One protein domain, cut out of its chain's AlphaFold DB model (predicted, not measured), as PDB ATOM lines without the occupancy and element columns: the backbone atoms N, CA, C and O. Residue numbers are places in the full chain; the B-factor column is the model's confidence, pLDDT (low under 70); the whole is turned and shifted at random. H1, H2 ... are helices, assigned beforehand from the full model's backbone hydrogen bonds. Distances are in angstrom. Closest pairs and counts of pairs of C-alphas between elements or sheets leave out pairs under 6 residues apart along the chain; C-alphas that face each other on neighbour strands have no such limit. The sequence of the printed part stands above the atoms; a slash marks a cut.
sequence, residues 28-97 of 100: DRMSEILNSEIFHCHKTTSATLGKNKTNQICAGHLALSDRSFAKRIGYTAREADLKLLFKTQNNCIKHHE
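This is residues 28 to 97 of the 100 residues of an uncharacterized protein of Bathymodiolus thermophilus thioautotrophic gill symbiont (UniProt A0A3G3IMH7). A short helix, H2, sits near the middle, with H1 and H5 side by side and running opposite ways to one side of it, and with H3 and H4 set apart from each other on its other sides. The long loop between H1 and H2, residues 36 to 58, runs out as an arm and folds back, with Lys 51 near its tip, and this arm makes much of the length. The printed part has 70 residues with five named helices, H1 to H5 in that order along the chain, and no named strand; the class is all helix, though under half of the residues, 33 of the 70, are in named elements. It is only just compact, close to loose, with a radius of gyration of the C-alphas of 12.9 A, and it spans 37 by 27 by 22 A.

H1, residues 28 to 35, touches H5, residues 89 to 95, at a shallow tilt of 18 degrees, opposite ways; their closest C-alphas, those of Met 30 and Ile 93, are 5.7 A apart. H1 is close to but not clearly touching H2, residues 59 to 64, with the closest C-alphas, those of Leu 34 and His 61, 6.9 A apart and the lines about perpendicular at 90 degrees. H2 and H3, residues 67 to 72, touch only at the corner by their link, and only just, with 3 pairs of C-alphas within 8 A; the closest, those of Leu 62 and Ala 70, are 5.7 A apart, and the tilt is steep at 51 degrees, opposite ways. H4, residues 79 to 84, is close to but not clearly touching H2, the closest C-alphas being those of Ala 63 and Leu 82 at 7.5 A. H2 is also close to but not clearly touching H5, with the C-alphas of Leu 64 and Gln 89 the closest at 6.2 A. H3 and H4 are apart, and so are H4 and H5. In H1, H2, H3 and H5 every O i to N i+4 pair is within hydrogen-bond range; in H4 it is 1 of 2.

H1 begins at C-alpha 28, at (98.602, 21.690, 22.365), and measures 10.6 A from first to last C-alpha. H2, residues 59 to 64, begins at (81.623, 10.915, 27.149) and measures 8.6 A. H3, residues 67 to 72, measures 8.5 A, and H4, residues 79 to 84, 9.1 A. H5, residues 89 to 95, measures 9.9 A and ends at C-alpha 95, at (91.952, 18.724, 13.421).

The two C-alphas farthest apart are those of Lys 51 and Lys 94, at 37.7 A, while the first and last printed, those of Asp 28 and Glu 97, are 8.2 A apart. The printed part has no cut. The link from H1 to H2, 23 residues, is long; H3 to H4 is short, and H2 to H3 and H4 to H5 are tight. The mean pLDDT of the printed part is 87.7, and residues 46 to 52 are under 70.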
ATOM      1  N   ASP A  28      97.931  21.830  21.070       96.62
ATOM      2  CA  ASP A  28      98.602  21.690  22.365       96.62
ATOM      3  C   ASP A  28      97.584  21.452  23.477       96.62
ATOM      4  O   ASP A  28      97.670  20.478  24.227       96.62
ATOM      5  N   ARG A  29      96.528  22.276  23.509       95.94
ATOM      6  CA  ARG A  29      95.443  22.124  24.479       95.94
ATOM      7  C   ARG A  29      94.670  20.825  24.272       95.94
ATOM      8  O   ARG A  29      94.297  20.175  25.248       95.94
ATOM      9  N   MET A  30      94.412  20.435  23.022       96.38
ATOM     10  CA  MET A  30      93.743  19.165  22.732       96.38
ATOM     11  C   MET A  30      94.586  17.970  23.199       96.38
ATOM     12  O   MET A  30      94.049  17.029  23.783       96.38
ATOM     13  N   SER A  31      95.904  18.031  23.001       95.88
ATOM     14  CA  SER A  31      96.846  17.005  23.458       95.88
ATOM     15  C   SER A  31      96.858  16.889  24.982       95.88
ATOM     16  O   SER A  31      96.727  15.788  25.513       95.88
ATOM     17  N   GLU A  32      96.920  18.013  25.701       95.50
ATOM     18  CA  GLU A  32      96.855  18.043  27.169       95.50
ATOM     19  C   GLU A  32      95.564  17.394  27.699       95.50
ATOM     20  O   GLU A  32      95.592  16.558  28.609       95.50
ATOM     21  N   ILE A  33      94.419  17.724  27.090       94.56
ATOM     22  CA  ILE A  33      93.119  17.160  27.468       94.56
ATOM     23  C   ILE A  33      93.083  15.645  27.227       94.56
ATOM     24  O   ILE A  33      92.595  14.902  28.078       94.56
ATOM     25  N   LEU A  34      93.581  15.168  26.083       93.62
ATOM     26  CA  LEU A  34      93.562  13.743  25.733       93.62
ATOM     27  C   LEU A  34      94.542  12.897  26.553       93.62
ATOM     28  O   LEU A  34      94.274  11.711  26.743       93.62
ATOM     29  N   ASN A  35      95.613  13.506  27.063       92.00
ATOM     30  CA  ASN A  35      96.569  12.872  27.974       92.00
ATOM     31  C   ASN A  35      96.110  12.889  29.442       92.00
ATOM     32  O   ASN A  35      96.646  12.152  30.265       92.00
ATOM     33  N   SER A  36      95.120  13.714  29.783       91.88
ATOM     34  CA  SER A  36      94.539  13.746  31.125       91.88
ATOM     35  C   SER A  36      93.655  12.520  31.372       91.88
ATOM     36  O   SER A  36      92.829  12.167  30.532       91.88
ATOM     37  N   GLU A  37      93.758  11.913  32.558       88.25
ATOM     38  CA  GLU A  37      92.927  10.759  32.945       88.25
ATOM     39  C   GLU A  37      91.433  11.126  33.017       88.25
ATOM     40  O   GLU A  37      90.567  10.361  32.591       88.25
ATOM     41  N   ILE A  38      91.121  12.330  33.512       89.31
ATOM     42  CA  ILE A  38      89.751  12.818  33.690       89.31
ATOM     43  C   ILE A  38      89.583  14.174  33.009       89.31
ATOM     44  O   ILE A  38      90.305  15.126  33.295       89.31
ATOM     45  N   PHE A  39      88.541  14.290  32.188       92.19
ATOM     46  CA  PHE A  39      88.068  15.564  31.658       92.19
ATOM     47  C   PHE A  39      86.563  15.728  31.894       92.19
ATOM     48  O   PHE A  39      85.754  14.878  31.508       92.19
ATOM     49  N   HIS A  40      86.166  16.835  32.519       91.62
ATOM     50  CA  HIS A  40      84.763  17.110  32.832       91.62
ATOM     51  C   HIS A  40      84.020  17.712  31.634       91.62
ATOM     52  O   HIS A  40      84.557  18.514  30.873       91.62
ATOM     53  N   CYS A  41      82.754  17.333  31.450       91.25
ATOM     54  CA  CYS A  41      81.932  17.879  30.377       91.25
ATOM     55  C   CYS A  41      81.575  19.345  30.658       91.25
ATOM     56  O   CYS A  41      81.039  19.659  31.720       91.25
ATOM     57  N   HIS A  42      81.762  20.223  29.666       83.75
ATOM     58  CA  HIS A  42      81.427  21.651  29.768       83.75
ATOM     59  C   HIS A  42      79.940  21.926  30.068       83.75
ATOM     60  O   HIS A  42      79.607  23.014  30.519       83.75
ATOM     61  N   LYS A  43      79.042  20.959  29.807       82.06
ATOM     62  CA  LYS A  43      77.594  21.060  30.086       82.06
ATOM     63  C   LYS A  43      77.204  20.683  31.509       82.06
ATOM     64  O   LYS A  43      76.036  20.781  31.875       82.06
ATOM     65  N   THR A  44      78.147  20.130  32.253       81.50
ATOM     66  CA  THR A  44      77.916  19.627  33.600       81.50
ATOM     67  C   THR A  44      78.937  20.221  34.545       81.50
ATOM     68  O   THR A  44      79.399  19.537  35.436       81.50
ATOM     69  N   THR A  45      79.378  21.445  34.306       70.25
ATOM     70  CA  THR A  45      80.234  22.166  35.247       70.25
ATOM     71  C   THR A  45      79.366  22.878  36.279       70.25
ATOM     72  O   THR A  45      78.188  23.137  36.033       70.25
ATOM     73  N   SER A  46      79.946  23.269  37.411       61.69
ATOM     74  CA  SER A  46      79.288  24.143  38.394       61.69
ATOM     75  C   SER A  46      78.712  25.427  37.776       61.69
ATOM     76  O   SER A  46      77.715  25.938  38.268       61.69
ATOM     77  N   ALA A  47      79.285  25.908  36.668       61.34
ATOM     78  CA  ALA A  47      78.796  27.066  35.916       61.34
ATOM     79  C   ALA A  47      77.529  26.795  35.077       61.34
ATOM     80  O   ALA A  47      76.835  27.729  34.692       61.34
ATOM     81  N   THR A  48      77.228  25.533  34.760       61.38
ATOM     82  CA  THR A  48      76.099  25.131  33.896       61.38
ATOM     83  C   THR A  48      75.040  24.311  34.629       61.38
ATOM     84  O   THR A  48      74.002  23.966  34.061       61.38
ATOM     85  N   LEU A  49      75.275  24.002  35.903       68.25
ATOM     86  CA  LEU A  49      74.395  23.195  36.725       68.25
ATOM     87  C   LEU A  49      73.764  24.020  37.855       68.25
ATOM     88  O   LEU A  49      74.412  24.855  38.472       68.25
ATOM     89  N   GLY A  50      72.492  23.740  38.162       60.06
ATOM     90  CA  GLY A  50      71.837  24.256  39.368       60.06
ATOM     91  C   GLY A  50      72.426  23.656  40.653       60.06
ATOM     92  O   GLY A  50      73.140  22.649  40.603       60.06
ATOM     93  N   LYS A  51      72.097  24.254  41.812       56.59
ATOM     94  CA  LYS A  51      72.520  23.766  43.140       56.59
ATOM     95  C   LYS A  51      72.326  22.242  43.261       56.59
ATOM     96  O   LYS A  51      71.306  21.707  42.833       56.59
ATOM     97  N   ASN A  52      73.299  21.570  43.881       63.91
ATOM     98  CA  ASN A  52      73.311  20.129  44.199       63.91
ATOM     99  C   ASN A  52      73.541  19.153  43.028       63.91
ATOM    100  O   ASN A  52      73.276  17.958  43.165       63.91
ATOM    101  N   LYS A  53      74.064  19.606  41.884       71.12
ATOM    102  CA  LYS A  53      74.538  18.701  40.823       71.12
ATOM    103  C   LYS A  53      76.065  18.648  40.787       71.12
ATOM    104  O   LYS A  53      76.737  19.647  41.018       71.12
ATOM    105  N   THR A  54      76.602  17.468  40.492       77.31
ATOM    106  CA  THR A  54      78.044  17.215  40.445       77.31
ATOM    107  C   THR A  54      78.573  17.231  39.022       77.31
ATOM    108  O   THR A  54      77.849  16.911  38.072       77.31
ATOM    109  N   ASN A  55      79.860  17.557  38.889       84.94
ATOM    110  CA  ASN A  55      80.526  17.476  37.602       84.94
ATOM    111  C   ASN A  55      80.491  16.045  37.064       84.94
ATOM    112  O   ASN A  55      80.657  15.084  37.815       84.94
ATOM    113  N   GLN A  56      80.264  15.909  35.758       90.12
ATOM    114  CA  GLN A  56      80.282  14.616  35.084       90.12
ATOM    115  C   GLN A  56      81.452  14.533  34.107       90.12
ATOM    116  O   GLN A  56      81.782  15.506  33.424       90.12
ATOM    117  N   ILE A  57      82.057  13.351  34.005       92.31
ATOM    118  CA  ILE A  57      83.115  13.078  33.030       92.31
ATOM    119  C   ILE A  57      82.533  13.112  31.608       92.31
ATOM    120  O   ILE A  57      81.395  12.692  31.345       92.31
ATOM    121  N   CYS A  58      83.301  13.670  30.678       94.56
ATOM    122  CA  CYS A  58      82.908  13.841  29.291       94.56
ATOM    123  C   CYS A  58      82.917  12.507  28.531       94.56
ATOM    124  O   CYS A  58      83.956  11.868  28.398       94.56
ATOM    125  N   ALA A  59      81.769  12.126  27.959       94.38
ATOM    126  CA  ALA A  59      81.623  10.915  27.149       94.38
ATOM    127  C   ALA A  59      82.534  10.914  25.913       94.38
ATOM    128  O   ALA A  59      83.088   9.882  25.545       94.38
ATOM    129  N   GLY A  60      82.701  12.080  25.276       95.25
ATOM    130  CA  GLY A  60      83.572  12.217  24.107       95.25
ATOM    131  C   GLY A  60      85.044  12.020  24.456       95.25
ATOM    132  O   GLY A  60      85.755  11.373  23.698       95.25
ATOM    133  N   HIS A  61      85.470  12.506  25.630       95.31
ATOM    134  CA  HIS A  61      86.819  12.258  26.134       95.31
ATOM    135  C   HIS A  61      87.002  10.773  26.425       95.31
ATOM    136  O   HIS A  61      87.842  10.167  25.785       95.31
ATOM    137  N   LEU A  62      86.147  10.162  27.255       93.44
ATOM    138  CA  LEU A  62      86.228   8.732  27.604       93.44
ATOM    139  C   LEU A  62      86.198   7.785  26.397       93.44
ATOM    140  O   LEU A  62      86.774   6.704  26.442       93.44
ATOM    141  N   ALA A  63      85.479   8.150  25.335       93.12
ATOM    142  CA  ALA A  63      85.406   7.343  24.122       93.12
ATOM    143  C   ALA A  63      86.675   7.436  23.260       93.12
ATOM    144  O   ALA A  63      86.965   6.497  22.517       93.12
ATOM    145  N   LEU A  64      87.398   8.559  23.332       90.62
ATOM    146  CA  LEU A  64      88.597   8.817  22.537       90.62
ATOM    147  C   LEU A  64      89.902   8.593  23.319       90.62
ATOM    148  O   LEU A  64      90.934   8.336  22.706       90.62
ATOM    149  N   SER A  65      89.862   8.726  24.645       81.62
ATOM    150  CA  SER A  65      90.988   8.552  25.561       81.62
ATOM    151  C   SER A  65      91.184   7.087  25.951       81.62
ATOM    152  O   SER A  65      90.455   6.202  25.495       81.62
ATOM    153  N   ASP A  66      92.233   6.824  26.734       71.69
ATOM    154  CA  ASP A  66      92.637   5.488  27.166       71.69
ATOM    155  C   ASP A  66      91.435   4.622  27.588       71.69
ATOM    156  O   ASP A  66      90.755   4.850  28.596       71.69
ATOM    157  N   ARG A  67      91.202   3.565  26.801       74.31
ATOM    158  CA  ARG A  67      90.099   2.625  27.010       74.31
ATOM    159  C   ARG A  67      90.210   1.904  28.353       74.31
ATOM    160  O   ARG A  67      89.203   1.389  28.829       74.31
ATOM    161  N   SER A  68      91.393   1.842  28.958       81.88
ATOM    162  CA  SER A  68      91.633   1.194  30.250       81.88
ATOM    163  C   SER A  68      90.879   1.903  31.373       81.88
ATOM    164  O   SER A  68      90.192   1.243  32.155       81.88
ATOM    165  N   PHE A  69      90.904   3.242  31.406       84.44
ATOM    166  CA  PHE A  69      90.131   4.005  32.386       84.44
ATOM    167  C   PHE A  69      88.627   3.880  32.148       84.44
ATOM    168  O   PHE A  69      87.881   3.580  33.080       84.44
ATOM    169  N   ALA A  70      88.191   4.029  30.894       87.31
ATOM    170  CA  ALA A  70      86.795   3.854  30.507       87.31
ATOM    171  C   ALA A  70      86.244   2.481  30.935       87.31
ATOM    172  O   ALA A  70      85.176   2.407  31.544       87.31
ATOM    173  N   LYS A  71      87.002   1.400  30.701       86.00
ATOM    174  CA  LYS A  71      86.661   0.043  31.156       86.00
ATOM    175  C   LYS A  71      86.593  -0.051  32.679       86.00
ATOM    176  O   LYS A  71      85.628  -0.600  33.201       86.00
ATOM    177  N   ARG A  72      87.576   0.515  33.390       88.62
ATOM    178  CA  ARG A  72      87.642   0.506  34.863       88.62
ATOM    179  C   ARG A  72      86.419   1.154  35.513       88.62
ATOM    180  O   ARG A  72      85.996   0.706  36.571       88.62
ATOM    181  N   ILE A  73      85.838   2.174  34.880       87.06
ATOM    182  CA  ILE A  73      84.624   2.852  35.370       87.06
ATOM    183  C   ILE A  73      83.324   2.321  34.741       87.06
ATOM    184  O   ILE A  73      82.261   2.906  34.947       87.06
ATOM    185  N   GLY A  74      83.390   1.246  33.951       88.69
ATOM    186  CA  GLY A  74      82.226   0.646  33.295       88.69
ATOM    187  C   GLY A  74      81.585   1.523  32.213       88.69
ATOM    188  O   GLY A  74      80.394   1.388  31.942       88.69
ATOM    189  N   TYR A  75      82.331   2.448  31.606       89.75
ATOM    190  CA  TYR A  75      81.836   3.255  30.494       89.75
ATOM    191  C   TYR A  75      81.849   2.452  29.191       89.75
ATOM    192  O   TYR A  75      82.867   1.885  28.798       89.75
ATOM    193  N   THR A  76      80.721   2.469  28.481       90.19
ATOM    194  CA  THR A  76      80.601   1.935  27.121       90.19
ATOM    195  C   THR A  76      80.065   3.028  26.207       90.19
ATOM    196  O   THR A  76      78.983   3.571  26.440       90.19
ATOM    197  N   ALA A  77      80.826   3.367  25.166       89.94
ATOM    198  CA  ALA A  77      80.402   4.355  24.184       89.94
ATOM    199  C   ALA A  77      79.246   3.813  23.334       89.94
ATOM    200  O   ALA A  77      79.254   2.663  22.896       89.94
ATOM    201  N   ARG A  78      78.260   4.666  23.053       92.62
ATOM    202  CA  ARG A  78      77.158   4.336  22.146       92.62
ATOM    203  C   ARG A  78      77.659   4.320  20.706       92.62
ATOM    204  O   ARG A  78      78.372   5.235  20.298       92.62
ATOM    205  N   GLU A  79      77.202   3.373  19.892       93.31
ATOM    206  CA  GLU A  79      77.590   3.308  18.473       93.31
ATOM    207  C   GLU A  79      77.277   4.596  17.701       93.31
ATOM    208  O   GLU A  79      78.078   5.047  16.883       93.31
ATOM    209  N   ALA A  80      76.132   5.224  17.986       94.44
ATOM    210  CA  ALA A  80      75.756   6.498  17.379       94.44
ATOM    211  C   ALA A  80      76.762   7.618  17.698       94.44
ATOM    212  O   ALA A  80      77.060   8.434  16.831       94.44
ATOM    213  N   ASP A  81      77.322   7.626  18.911       93.69
ATOM    214  CA  ASP A  81      78.317   8.613  19.326       93.69
ATOM    215  C   ASP A  81      79.672   8.333  18.659       93.69
ATOM    216  O   ASP A  81      80.309   9.253  18.146       93.69
ATOM    217  N   LEU A  82      80.085   7.061  18.565       93.50
ATOM    218  CA  LEU A  82      81.320   6.660  17.876       93.50
ATOM    219  C   LEU A  82      81.348   7.102  16.404       93.50
ATOM    220  O   LEU A  82      82.406   7.443  15.878       93.50
ATOM    221  N   LYS A  83      80.187   7.153  15.735       95.38
ATOM    222  CA  LYS A  83      80.073   7.663  14.358       95.38
ATOM    223  C   LYS A  83      80.376   9.161  14.250       95.38
ATOM    224  O   LYS A  83      80.829   9.589  13.188       95.38
ATOM    225  N   LEU A  84      80.171   9.937  15.313       96.44
ATOM    226  CA  LEU A  84      80.418  11.384  15.353       96.44
ATOM    227  C   LEU A  84      81.856  11.725  15.763       96.44
ATOM    228  O   LEU A  84      82.384  12.752  15.345       96.44
ATOM    229  N   LEU A  85      82.498  10.869  16.557       96.00
ATOM    230  CA  LEU A  85      83.839  11.104  17.095       96.00
ATOM    231  C   LEU A  85      84.956  10.808  16.088       96.00
ATOM    232  O   LEU A  85      84.781  10.070  15.109       96.00
ATOM    233  N   PHE A  86      86.129  11.394  16.332       96.44
ATOM    234  CA  PHE A  86      87.351  10.993  15.633       96.44
ATOM    235  C   PHE A  86      87.657   9.509  15.889       96.44
ATOM    236  O   PHE A  86      87.287   8.945  16.914       96.44
ATOM    237  N   LYS A  87      88.342   8.851  14.947       92.44
ATOM    238  CA  LYS A  87      88.739   7.440  15.112       92.44
ATOM    239  C   LYS A  87      89.941   7.268  16.043       92.44
ATOM    240  O   LYS A  87      90.104   6.208  16.634       92.44
ATOM    241  N   THR A  88      90.795   8.287  16.128       94.19
ATOM    242  CA  THR A  88      92.045   8.270  16.892       94.19
ATOM    243  C   THR A  88      92.272   9.625  17.556       94.19
ATOM    244  O   THR A  88      91.808  10.653  17.052       94.19
ATOM    245  N   GLN A  89      93.025   9.632  18.659       95.12
ATOM    246  CA  GLN A  89      93.475  10.861  19.321       95.12
ATOM    247  C   GLN A  89      94.271  11.752  18.361       95.12
ATOM    248  O   GLN A  89      93.992  12.941  18.263       95.12
ATOM    249  N   ASN A  90      95.181  11.167  17.575       95.75
ATOM    250  CA  ASN A  90      96.000  11.910  16.615       95.75
ATOM    251  C   ASN A  90      95.154  12.650  15.562       95.75
ATOM    252  O   ASN A  90      95.432  13.800  15.244       95.75
ATOM    253  N   ASN A  91      94.082  12.031  15.054       97.00
ATOM    254  CA  ASN A  91      93.186  12.700  14.105       97.00
ATOM    255  C   ASN A  91      92.452  13.884  14.754       97.00
ATOM    256  O   ASN A  91      92.245  14.899  14.097       97.00
ATOM    257  N   CYS A  92      92.076  13.757  16.030       97.25
ATOM    258  CA  CYS A  92      91.465  14.843  16.794       97.25
ATOM    259  C   CYS A  92      92.456  15.990  17.036       97.25
ATOM    260  O   CYS A  92      92.106  17.146  16.832       97.25
ATOM    261  N   ILE A  93      93.697  15.681  17.426       97.12
ATOM    262  CA  ILE A  93      94.751  16.681  17.656       97.12
ATOM    263  C   ILE A  93      95.040  17.453  16.367       97.12
ATOM    264  O   ILE A  93      94.962  18.678  16.372       97.12
ATOM    265  N   LYS A  94      95.257  16.746  15.250       97.44
ATOM    266  CA  LYS A  94      95.496  17.356  13.933       97.44
ATOM    267  C   LYS A  94      94.356  18.258  13.473       97.44
ATOM    268  O   LYS A  94      94.584  19.310  12.892       97.44
ATOM    269  N   HIS A  95      93.107  17.876  13.739       97.38
ATOM    270  CA  HIS A  95      91.952  18.724  13.421       97.38
ATOM    271  C   HIS A  95      91.958  20.051  14.193       97.38
ATOM    272  O   HIS A  95      91.431  21.056  13.714       97.38
ATOM    273  N   HIS A  96      92.559  20.063  15.381       97.56
ATOM    274  CA  HIS A  96      92.690  21.247  16.219       97.56
ATOM    275  C   HIS A  96      94.000  22.017  16.026       97.56
ATOM    276  O   HIS A  96      94.188  23.011  16.718       97.56
ATOM    277  N   GLU A  97      94.864  21.644  15.080       96.88
ATOM    278  CA  GLU A  97      95.986  22.498  14.671       96.88
ATOM    279  C   GLU A  97      95.452  23.843  14.147       96.88
ATOM    280  O   GLU A  97      94.566  23.890  13.286       96.88
TER     281      GLU A  97